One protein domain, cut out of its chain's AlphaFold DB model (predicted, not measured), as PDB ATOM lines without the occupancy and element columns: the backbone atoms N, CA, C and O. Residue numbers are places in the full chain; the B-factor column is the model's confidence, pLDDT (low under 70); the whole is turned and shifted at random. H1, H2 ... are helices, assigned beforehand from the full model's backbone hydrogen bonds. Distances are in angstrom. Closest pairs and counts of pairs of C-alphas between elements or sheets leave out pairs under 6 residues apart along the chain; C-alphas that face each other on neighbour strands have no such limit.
ATOM      1  N   LEU A 336     140.122 152.941 116.122       91.12
ATOM      2  CA  LEU A 336     139.957 154.373 115.837       91.12
ATOM      3  C   LEU A 336     140.659 154.807 114.536       91.12
ATOM      4  O   LEU A 336     140.111 155.601 113.776       91.12
ATOM      5  N   ARG A 337     141.829 154.241 114.215       92.38
ATOM      6  CA  ARG A 337     142.511 154.474 112.929       92.38
ATOM      7  C   ARG A 337     141.715 153.966 111.733       92.38
ATOM      8  O   ARG A 337     141.741 154.609 110.692       92.38
ATOM      9  N   LYS A 338     140.991 152.847 111.865       90.81
ATOM     10  CA  LYS A 338     140.079 152.381 110.803       90.81
ATOM     11  C   LYS A 338     138.960 153.385 110.520       90.81
ATOM     12  O   LYS A 338     138.459 153.407 109.407       90.81
ATOM     13  N   LEU A 339     138.613 154.223 111.496       91.00
ATOM     14  CA  LEU A 339     137.690 155.344 111.324       91.00
ATOM     15  C   LEU A 339     138.381 156.614 110.791       91.00
ATOM     16  O   LEU A 339     137.752 157.663 110.762       91.00
ATOM     17  N   ASN A 340     139.646 156.543 110.359       90.12
ATOM     18  CA  ASN A 340     140.465 157.674 109.898       90.12
ATOM     19  C   ASN A 340     140.839 158.714 110.975       90.12
ATOM     20  O   ASN A 340     141.085 159.877 110.660       90.12
ATOM     21  N   LEU A 341     140.955 158.312 112.250       89.31
ATOM     22  CA  LEU A 341     141.520 159.193 113.284       89.31
ATOM     23  C   LEU A 341     143.059 159.153 113.330       89.31
ATOM     24  O   LEU A 341     143.651 158.070 113.246       89.31
ATOM     25  N   PRO A 342     143.723 160.309 113.540       85.94
ATOM     26  CA  PRO A 342     145.180 160.423 113.535       85.94
ATOM     27  C   PRO A 342     145.791 159.979 114.875       85.94
ATOM     28  O   PRO A 342     146.157 160.806 115.711       85.94
ATOM     29  N   LEU A 343     145.908 158.665 115.073       88.62
ATOM     30  CA  LEU A 343     146.568 158.053 116.233       88.62
ATOM     31  C   LEU A 343     147.883 157.385 115.823       88.62
ATOM     32  O   LEU A 343     147.911 156.611 114.867       88.62
ATOM     33  N   GLY A 344     148.955 157.656 116.566       81.38
ATOM     34  CA  GLY A 344     150.224 156.948 116.420       81.38
ATOM     35  C   GLY A 344     150.171 155.554 117.047       81.38
ATOM     36  O   GLY A 344     149.437 155.319 118.006       81.38
ATOM     37  N   GLU A 345     150.964 154.627 116.509       81.31
ATOM     38  CA  GLU A 345     151.296 153.397 117.230       81.31
ATOM     39  C   GLU A 345     152.417 153.680 118.220       81.31
ATOM     40  O   GLU A 345     153.388 154.371 117.905       81.31
ATOM     41  N   VAL A 346     152.286 153.116 119.413       85.88
ATOM     42  CA  VAL A 346     153.348 153.154 120.412       85.88
ATOM     43  C   VAL A 346     154.111 151.848 120.299       85.88
ATOM     44  O   VAL A 346     153.540 150.772 120.488       85.88
ATOM     45  N   SER A 347     155.389 151.928 119.936       77.88
ATOM     46  CA  SER A 347     156.226 150.743 119.811       77.88
ATOM     47  C   SER A 347     156.456 150.102 121.176       77.88
ATOM     48  O   SER A 347     156.731 150.766 122.177       77.88
ATOM     49  N   ILE A 348     156.363 148.776 121.200       73.62
ATOM     50  CA  ILE A 348     156.862 147.980 122.315       73.62
ATOM     51  C   ILE A 348     158.383 148.014 122.173       73.62
ATOM     52  O   ILE A 348     158.918 147.611 121.140       73.62
ATOM     53  N   GLY A 349     159.074 148.585 123.154       66.56
ATOM     54  CA  GLY A 349     160.528 148.653 123.119       66.56
ATOM     55  C   GLY A 349     161.112 147.246 123.203       66.56
ATOM     56  O   GLY A 349     160.619 146.413 123.953       66.56
ATOM     57  N   GLU A 350     162.195 146.977 122.474       66.88
ATOM     58  CA  GLU A 350     162.948 145.718 122.627       66.88
ATOM     59  C   GLU A 350     163.702 145.646 123.969       66.88
ATOM     60  O   GLU A 350     164.235 144.604 124.353       66.88
ATOM     61  N   ARG A 351     163.788 146.775 124.684       65.38
ATOM     62  CA  ARG A 351     164.495 146.886 125.958       65.38
ATOM     63  C   ARG A 351     163.571 146.503 127.105       65.38
ATOM     64  O   ARG A 351     162.570 147.175 127.324       65.38
ATOM     65  N   LYS A 352     163.984 145.493 127.871       78.00
ATOM     66  CA  LYS A 352     163.390 145.171 129.172       78.00
ATOM     67  C   LYS A 352     163.538 146.353 130.121       78.00
ATOM     68  O   LYS A 352     164.611 146.964 130.177       78.00
ATOM     69  N   PHE A 353     162.483 146.652 130.869       87.69
ATOM     70  CA  PHE A 353     162.530 147.652 131.927       87.69
ATOM     71  C   PHE A 353     163.603 147.321 132.983       87.69
ATOM     72  O   PHE A 353     163.792 146.170 133.368       87.69
ATOM     73  N   THR A 354     164.296 148.355 133.468       90.44
ATOM     74  CA  THR A 354     165.283 148.257 134.552       90.44
ATOM     75  C   THR A 354     165.027 149.332 135.603       90.44
ATOM     76  O   THR A 354     164.763 150.482 135.250       90.44
ATOM     77  N   LEU A 355     165.167 149.001 136.887       90.19
ATOM     78  CA  LEU A 355     165.020 149.911 138.029       90.19
ATOM     79  C   LEU A 355     166.225 150.852 138.152       90.19
ATOM     80  O   LEU A 355     167.062 150.729 139.046       90.19
ATOM     81  N   ASN A 356     166.311 151.775 137.203       91.31
ATOM     82  CA  ASN A 356     167.265 152.869 137.136       91.31
ATOM     83  C   ASN A 356     166.630 154.063 136.406       91.31
ATOM     84  O   ASN A 356     165.512 153.986 135.885       91.31
ATOM     85  N   SER A 357     167.376 155.163 136.316       87.50
ATOM     86  CA  SER A 357     166.950 156.368 135.587       87.50
ATOM     87  C   SER A 357     166.458 156.079 134.160       87.50
ATOM     88  O   SER A 357     165.380 156.536 133.784       87.50
ATOM     89  N   SER A 358     167.191 155.261 133.397       89.31
ATOM     90  CA  SER A 358     166.861 154.957 132.000       89.31
ATOM     91  C   SER A 358     165.548 154.188 131.822       89.31
ATOM     92  O   SER A 358     164.801 154.467 130.884       89.31
ATOM     93  N   GLY A 359     165.227 153.258 132.729       89.25
ATOM     94  CA  GLY A 359     163.962 152.526 132.684       89.25
ATOM     95  C   GLY A 359     162.777 153.412 133.048       89.25
ATOM     96  O   GLY A 359     161.728 153.338 132.409       89.25
ATOM     97  N   VAL A 360     162.944 154.315 134.019       91.06
ATOM     98  CA  VAL A 360     161.906 155.296 134.367       91.06
ATOM     99  C   VAL A 360     161.627 156.238 133.199       91.06
ATOM    100  O   VAL A 360     160.467 156.468 132.856       91.06
ATOM    101  N   ASP A 361     162.673 156.759 132.559       89.31
ATOM    102  CA  ASP A 361     162.530 157.657 131.413       89.31
ATOM    103  C   ASP A 361     161.861 156.944 130.223       89.31
ATOM    104  O   ASP A 361     161.033 157.543 129.530       89.31
ATOM    105  N   TYR A 362     162.128 155.646 130.038       89.88
ATOM    106  CA  TYR A 362     161.409 154.816 129.072       89.88
ATOM    107  C   TYR A 362     159.901 154.767 129.366       89.88
ATOM    108  O   TYR A 362     159.108 155.079 128.475       89.88
ATOM    109  N   VAL A 363     159.490 154.484 130.608       90.56
ATOM    110  CA  VAL A 363     158.066 154.487 130.998       90.56
ATOM    111  C   VAL A 363     157.415 155.844 130.704       90.56
ATOM    112  O   VAL A 363     156.365 155.901 130.063       90.56
ATOM    113  N   TYR A 364     158.048 156.956 131.091       89.81
ATOM    114  CA  TYR A 364     157.519 158.294 130.796       89.81
ATOM    115  C   TYR A 364     157.411 158.577 129.294       89.81
ATOM    116  O   TYR A 364     156.436 159.190 128.859       89.81
ATOM    117  N   SER A 365     158.373 158.119 128.488       89.31
ATOM    118  CA  SER A 365     158.332 158.292 127.032       89.31
ATOM    119  C   SER A 365     157.139 157.570 126.391       89.31
ATOM    120  O   SER A 365     156.492 158.125 125.497       89.31
ATOM    121  N   VAL A 366     156.785 156.384 126.901       90.44
ATOM    122  CA  VAL A 366     155.608 155.616 126.470       90.44
ATOM    123  C   VAL A 366     154.329 156.392 126.781       90.44
ATOM    124  O   VAL A 366     153.543 156.665 125.874       90.44
ATOM    125  N   PHE A 367     154.140 156.822 128.033       89.94
ATOM    126  CA  PHE A 367     152.941 157.573 128.429       89.94
ATOM    127  C   PHE A 367     152.827 158.932 127.723       89.94
ATOM    128  O   PHE A 367     151.731 159.333 127.332       89.94
ATOM    129  N   SER A 368     153.949 159.614 127.488       88.94
ATOM    130  CA  SER A 368     153.986 160.852 126.703       88.94
ATOM    131  C   SER A 368     153.532 160.622 125.257       88.94
ATOM    132  O   SER A 368     152.685 161.355 124.744       88.94
ATOM    133  N   SER A 369     154.011 159.549 124.618       89.19
ATOM    134  CA  SER A 369     153.625 159.180 123.247       89.19
ATOM    135  C   SER A 369     152.136 158.831 123.133       89.19
ATOM    136  O   SER A 369     151.469 159.244 122.178       89.19
ATOM    137  N   ILE A 370     151.597 158.124 124.135       90.75
ATOM    138  CA  ILE A 370     150.157 157.858 124.262       90.75
ATOM    139  C   ILE A 370     149.390 159.181 124.368       90.75
ATOM    140  O   ILE A 370     148.467 159.413 123.587       90.75
ATOM    141  N   SER A 371     149.782 160.074 125.283       88.62
ATOM    142  CA  SER A 371     149.093 161.354 125.492       88.62
ATOM    143  C   SER A 371     149.086 162.224 124.235       88.62
ATOM    144  O   SER A 371     148.037 162.746 123.868       88.62
ATOM    145  N   LEU A 372     150.228 162.368 123.554       88.94
ATOM    146  CA  LEU A 372     150.329 163.157 122.322       88.94
ATOM    147  C   LEU A 372     149.421 162.607 121.216       88.94
ATOM    148  O   LEU A 372     148.760 163.372 120.510       88.94
ATOM    149  N   SER A 373     149.353 161.280 121.090       88.31
ATOM    150  CA  SER A 373     148.464 160.625 120.127       88.31
ATOM    151  C   SER A 373     146.993 160.887 120.457       88.31
ATOM    152  O   SER A 373     146.215 161.247 119.571       88.31
ATOM    153  N   LEU A 374     146.609 160.757 121.730       90.38
ATOM    154  CA  LEU A 374     145.245 161.042 122.179       90.38
ATOM    155  C   LEU A 374     144.871 162.510 121.952       90.38
ATOM    156  O   LEU A 374     143.766 162.780 121.493       90.38
ATOM    157  N   ASP A 375     145.784 163.452 122.187       88.50
ATOM    158  CA  ASP A 375     145.538 164.883 121.978       88.50
ATOM    159  C   ASP A 375     145.211 165.221 120.521       88.50
ATOM    160  O   ASP A 375     144.254 165.951 120.247       88.50
ATOM    161  N   SER A 376     145.959 164.643 119.580       86.75
ATOM    162  CA  SER A 376     145.701 164.791 118.144       86.75
ATOM    163  C   SER A 376     144.301 164.292 117.767       86.75
ATOM    164  O   SER A 376     143.523 164.996 117.117       86.75
ATOM    165  N   ALA A 377     143.937 163.098 118.236       89.88
ATOM    166  CA  ALA A 377     142.639 162.511 117.940       89.88
ATOM    167  C   ALA A 377     141.477 163.242 118.642       89.88
ATOM    168  O   ALA A 377     140.432 163.437 118.025       89.88
ATOM    169  N   VAL A 378     141.656 163.725 119.880       90.00
ATOM    170  CA  VAL A 378     140.655 164.549 120.586       90.00
ATOM    171  C   VAL A 378     140.417 165.850 119.826       90.00
ATOM    172  O   VAL A 378     139.271 166.277 119.684       90.00
ATOM    173  N   LYS A 379     141.478 166.490 119.324       88.75
ATOM    174  CA  LYS A 379     141.357 167.709 118.521       88.75
ATOM    175  C   LYS A 379     140.576 167.447 117.231       88.75
ATOM    176  O   LYS A 379     139.641 168.187 116.943       88.75
ATOM    177  N   SER A 380     140.905 166.371 116.515       88.88
ATOM    178  CA  SER A 380     140.192 165.987 115.292       88.88
ATOM    179  C   SER A 380     138.706 165.713 115.561       88.88
ATOM    180  O   SER A 380     137.859 166.258 114.859       88.88
ATOM    181  N   LEU A 381     138.374 164.958 116.616       90.06
ATOM    182  CA  LEU A 381     136.986 164.688 117.007       90.06
ATOM    183  C   LEU A 381     136.224 165.963 117.392       90.06
ATOM    184  O   LEU A 381     135.075 166.134 116.990       90.06
ATOM    185  N   ASN A 382     136.860 166.874 118.134       87.75
ATOM    186  CA  ASN A 382     136.280 168.173 118.484       87.75
ATOM    187  C   ASN A 382     135.961 169.010 117.237       87.75
ATOM    188  O   ASN A 382     134.881 169.596 117.135       87.75
ATOM    189  N   GLU A 383     136.896 169.085 116.289       88.69
ATOM    190  CA  GLU A 383     136.722 169.841 115.048       88.69
ATOM    191  C   GLU A 383     135.596 169.257 114.186       88.69
ATOM    192  O   GLU A 383     134.767 170.014 113.665       88.69
ATOM    193  N   THR A 384     135.505 167.926 114.102       89.88
ATOM    194  CA  THR A 384     134.399 167.245 113.426       89.88
ATOM    195  C   THR A 384     133.071 167.509 114.131       89.88
ATOM    196  O   THR A 384     132.141 167.989 113.488       89.88
ATOM    197  N   ALA A 385     132.974 167.286 115.444       89.62
ATOM    198  CA  ALA A 385     131.745 167.501 116.208       89.62
ATOM    199  C   ALA A 385     131.239 168.948 116.089       89.62
ATOM    200  O   ALA A 385     130.052 169.183 115.863       89.62
ATOM    201  N   LYS A 386     132.146 169.930 116.166       88.94
ATOM    202  CA  LYS A 386     131.820 171.346 115.961       88.94
ATOM    203  C   LYS A 386     131.309 171.612 114.546       88.94
ATOM    204  O   LYS A 386     130.334 172.341 114.388       88.94
ATOM    205  N   SER A 387     131.950 171.031 113.533       90.44
ATOM    206  CA  SER A 387     131.537 171.200 112.136       90.44
ATOM    207  C   SER A 387     130.164 170.575 111.883       90.44
ATOM    208  O   SER A 387     129.312 171.215 111.278       90.44
ATOM    209  N   LEU A 388     129.898 169.385 112.425       91.25
ATOM    210  CA  LEU A 388     128.586 168.744 112.333       91.25
ATOM    211  C   LEU A 388     127.503 169.523 113.081       91.25
ATOM    212  O   LEU A 388     126.390 169.643 112.578       91.25
ATOM    213  N   ASN A 389     127.819 170.109 114.239       89.56
ATOM    214  CA  ASN A 389     126.889 170.986 114.954       89.56
ATOM    215  C   ASN A 389     126.560 172.245 114.130       89.56
ATOM    216  O   ASN A 389     125.402 172.624 114.019       89.56
ATOM    217  N   GLN A 390     127.549 172.863 113.475       90.50
ATOM    218  CA  GLN A 390     127.303 173.990 112.563       90.50
ATOM    219  C   GLN A 390     126.430 173.596 111.363       90.50
ATOM    220  O   GLN A 390     125.579 174.376 110.932       90.50
ATOM    221  N   ILE A 391     126.638 172.393 110.826       93.00
ATOM    222  CA  ILE A 391     125.894 171.899 109.669       93.00
ATOM    223  C   ILE A 391     124.447 171.565 110.036       93.00
ATOM    224  O   ILE A 391     123.544 172.017 109.342       93.00
ATOM    225  N   PHE A 392     124.215 170.828 111.125       90.69
ATOM    226  CA  PHE A 392     122.897 170.271 111.462       90.69
ATOM    227  C   PHE A 392     122.166 170.978 112.612       90.69
ATOM    228  O   PHE A 392     121.027 170.626 112.913       90.69
ATOM    229  N   GLY A 393     122.808 171.917 113.311       82.62
ATOM    230  CA  GLY A 393     122.236 172.610 114.474       82.62
ATOM    231  C   GLY A 393     122.026 171.719 115.705       82.62
ATOM    232  O   GLY A 393     121.373 172.130 116.665       82.62
ATOM    233  N   THR A 394     122.537 170.486 115.686       80.81
ATOM    234  CA  THR A 394     122.443 169.532 116.793       80.81
ATOM    235  C   THR A 394     123.630 169.670 117.727       80.81
ATOM    236  O   THR A 394     124.776 169.439 117.339       80.81
ATOM    237  N   ASN A 395     123.352 169.976 118.994       72.31
ATOM    238  CA  ASN A 395     124.396 170.081 119.997       72.31
ATOM    239  C   ASN A 395     124.881 168.687 120.420       72.31
ATOM    240  O   ASN A 395     124.275 168.028 121.265       72.31
ATOM    241  N   PHE A 396     125.986 168.241 119.828       70.38
ATOM    242  CA  PHE A 396     126.691 167.042 120.258       70.38
ATOM    243  C   PHE A 396     127.404 167.339 121.591       70.38
ATOM    244  O   PHE A 396     128.577 167.709 121.609       70.38
ATOM    245  N   ASN A 397     126.685 167.230 122.715       57.50
ATOM    246  CA  ASN A 397     127.236 167.361 124.070       57.50
ATOM    247  C   ASN A 397     128.162 166.175 124.380       57.50
ATOM    248  O   ASN A 397     127.787 165.227 125.069       57.50
ATOM    249  N   LEU A 398     129.378 166.214 123.847       64.44
ATOM    250  CA  LEU A 398     130.370 165.163 124.016       64.44
ATOM    251  C   LEU A 398     131.433 165.644 125.004       64.44
ATOM    252  O   LEU A 398     132.174 166.587 124.733       64.44
ATOM    253  N   LEU A 399     131.514 164.988 126.167       57.78
ATOM    254  CA  LEU A 399     132.627 165.155 127.103       57.78
ATOM    255  C   LEU A 399     133.871 164.483 126.514       57.78
ATOM    256  O   LEU A 399     134.226 163.357 126.863       57.78
ATOM    257  N   LEU A 400     134.522 165.188 125.593       64.94
ATOM    258  CA  LEU A 400     135.750 164.739 124.957       64.94
ATOM    259  C   LEU A 400     136.879 164.755 125.988       64.94
ATOM    260  O   LEU A 400     137.376 165.802 126.400       64.94
ATOM    261  N   SER A 401     137.250 163.562 126.444       64.06
ATOM    262  CA  SER A 401     138.334 163.340 127.401       64.06
ATOM    263  C   SER A 401     139.497 162.618 126.730       64.06
ATOM    264  O   SER A 401     139.284 161.881 125.767       64.06
ATOM    265  N   LYS A 402     140.708 162.751 127.284       74.94
ATOM    266  CA  LYS A 402     141.906 161.994 126.872       74.94
ATOM    267  C   LYS A 402     141.842 160.515 127.295       74.94
ATOM    268  O   LYS A 402     142.810 159.954 127.790       74.94
ATOM    269  N   ASN A 403     140.680 159.889 127.158       81.88
ATOM    270  CA  ASN A 403     140.463 158.485 127.450       81.88
ATOM    271  C   ASN A 403     140.048 157.790 126.155       81.88
ATOM    272  O   ASN A 403     139.004 158.101 125.584       81.88
ATOM    273  N   ILE A 404     140.868 156.835 125.722       85.38
ATOM    274  CA  ILE A 404     140.685 156.127 124.456       85.38
ATOM    275  C   ILE A 404     139.351 155.367 124.364       85.38
ATOM    276  O   ILE A 404     138.801 155.252 123.271       85.38
ATOM    277  N   ASP A 405     138.796 154.902 125.487       84.88
ATOM    278  CA  ASP A 405     137.487 154.237 125.523       84.88
ATOM    279  C   ASP A 405     136.362 155.222 125.234       84.88
ATOM    280  O   ASP A 405     135.550 155.010 124.338       84.88
ATOM    281  N   LYS A 406     136.386 156.376 125.904       85.06
ATOM    282  CA  LYS A 406     135.421 157.450 125.644       85.06
ATOM    283  C   LYS A 406     135.533 157.992 124.219       85.06
ATOM    284  O   LYS A 406     134.540 158.442 123.654       85.06
ATOM    285  N   MET A 407     136.726 157.960 123.619       86.56
ATOM    286  CA  MET A 407     136.924 158.364 122.222       86.56
ATOM    287  C   MET A 407     136.281 157.385 121.238       86.56
ATOM    288  O   MET A 407     135.728 157.836 120.236       86.56
ATOM    289  N   LEU A 408     136.317 156.079 121.519       87.44
ATOM    290  CA  LEU A 408     135.580 155.074 120.745       87.44
ATOM    291  C   LEU A 408     134.077 155.332 120.815       87.44
ATOM    292  O   LEU A 408     133.460 155.526 119.772       87.44
ATOM    293  N   GLU A 409     133.525 155.458 122.022       86.75
ATOM    294  CA  GLU A 409     132.099 155.756 122.231       86.75
ATOM    295  C   GLU A 409     131.672 157.046 121.514       86.75
ATOM    296  O   GLU A 409     130.652 157.097 120.829       86.75
ATOM    297  N   THR A 410     132.492 158.095 121.620       86.75
ATOM    298  CA  THR A 410     132.230 159.375 120.951       86.75
ATOM    299  C   THR A 410     132.266 159.237 119.429       86.75
ATOM    300  O   THR A 410     131.444 159.833 118.733       86.75
ATOM    301  N   SER A 411     133.205 158.450 118.902       89.19
ATOM    302  CA  SER A 411     133.321 158.233 117.460       89.19
ATOM    303  C   SER A 411     132.105 157.499 116.906       89.19
ATOM    304  O   SER A 411     131.555 157.901 115.884       89.19
ATOM    305  N   GLU A 412     131.647 156.469 117.615       87.12
ATOM    306  CA  GLU A 412     130.439 155.716 117.270       87.12
ATOM    307  C   GLU A 412     129.183 156.592 117.335       87.12
ATOM    308  O   GLU A 412     128.321 156.499 116.464       87.12
TER     309      GLU A 412
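AT A GLANCE: This is residues 336 to 412 of the 608 residues of an uncharacterized protein of Candidatus Aramenus sulfurataquae (UniProt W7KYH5). One long helix, H1, runs nearly the full length of a thin, loose rod. On either side of H1 along the sequence the backbone folds back alongside it: the unnamed stretch of residues 336 to 356 before it, and after it a link leading to the short helix H2 beside its middle. The printed part has 77 residues, with two named helices, H1 then H2, and no named strand; the class is all helix. It is loose, with a radius of gyration of the C-alphas of 16.3 A, and spans 54 by 21 by 16 A.

HOW THE PARTS SIT: H1, residues 357 to 392, and H2, residues 404 to 412, only just touch, with 3 pairs of C-alphas within 8 A. The closest C-alphas are those of Leu 374 and Ile 404, 7.1 A apart. H1 touches H2 with residues 374 to 381 alone. They run the same way at a shallow tilt of 20 degrees. In both, every O i to N i+4 pair is within hydrogen-bond range.

IN THESE COORDINATES: H1 measures 52.1 A from C-alpha 357 at (166.950, 156.368, 135.587) to C-alpha 392. H2 measures 12.5 A and ends at C-alpha 412, (130.439, 155.716, 117.270).

THE WHOLE: The farthest C-alphas, of Asn 356 and Gly 393, are 54.1 A apart. The printed part has no cut. The link from H1 to H2 is long, 11 residues. Residues 349 to 351 and 397 to 401 have pLDDT under 70.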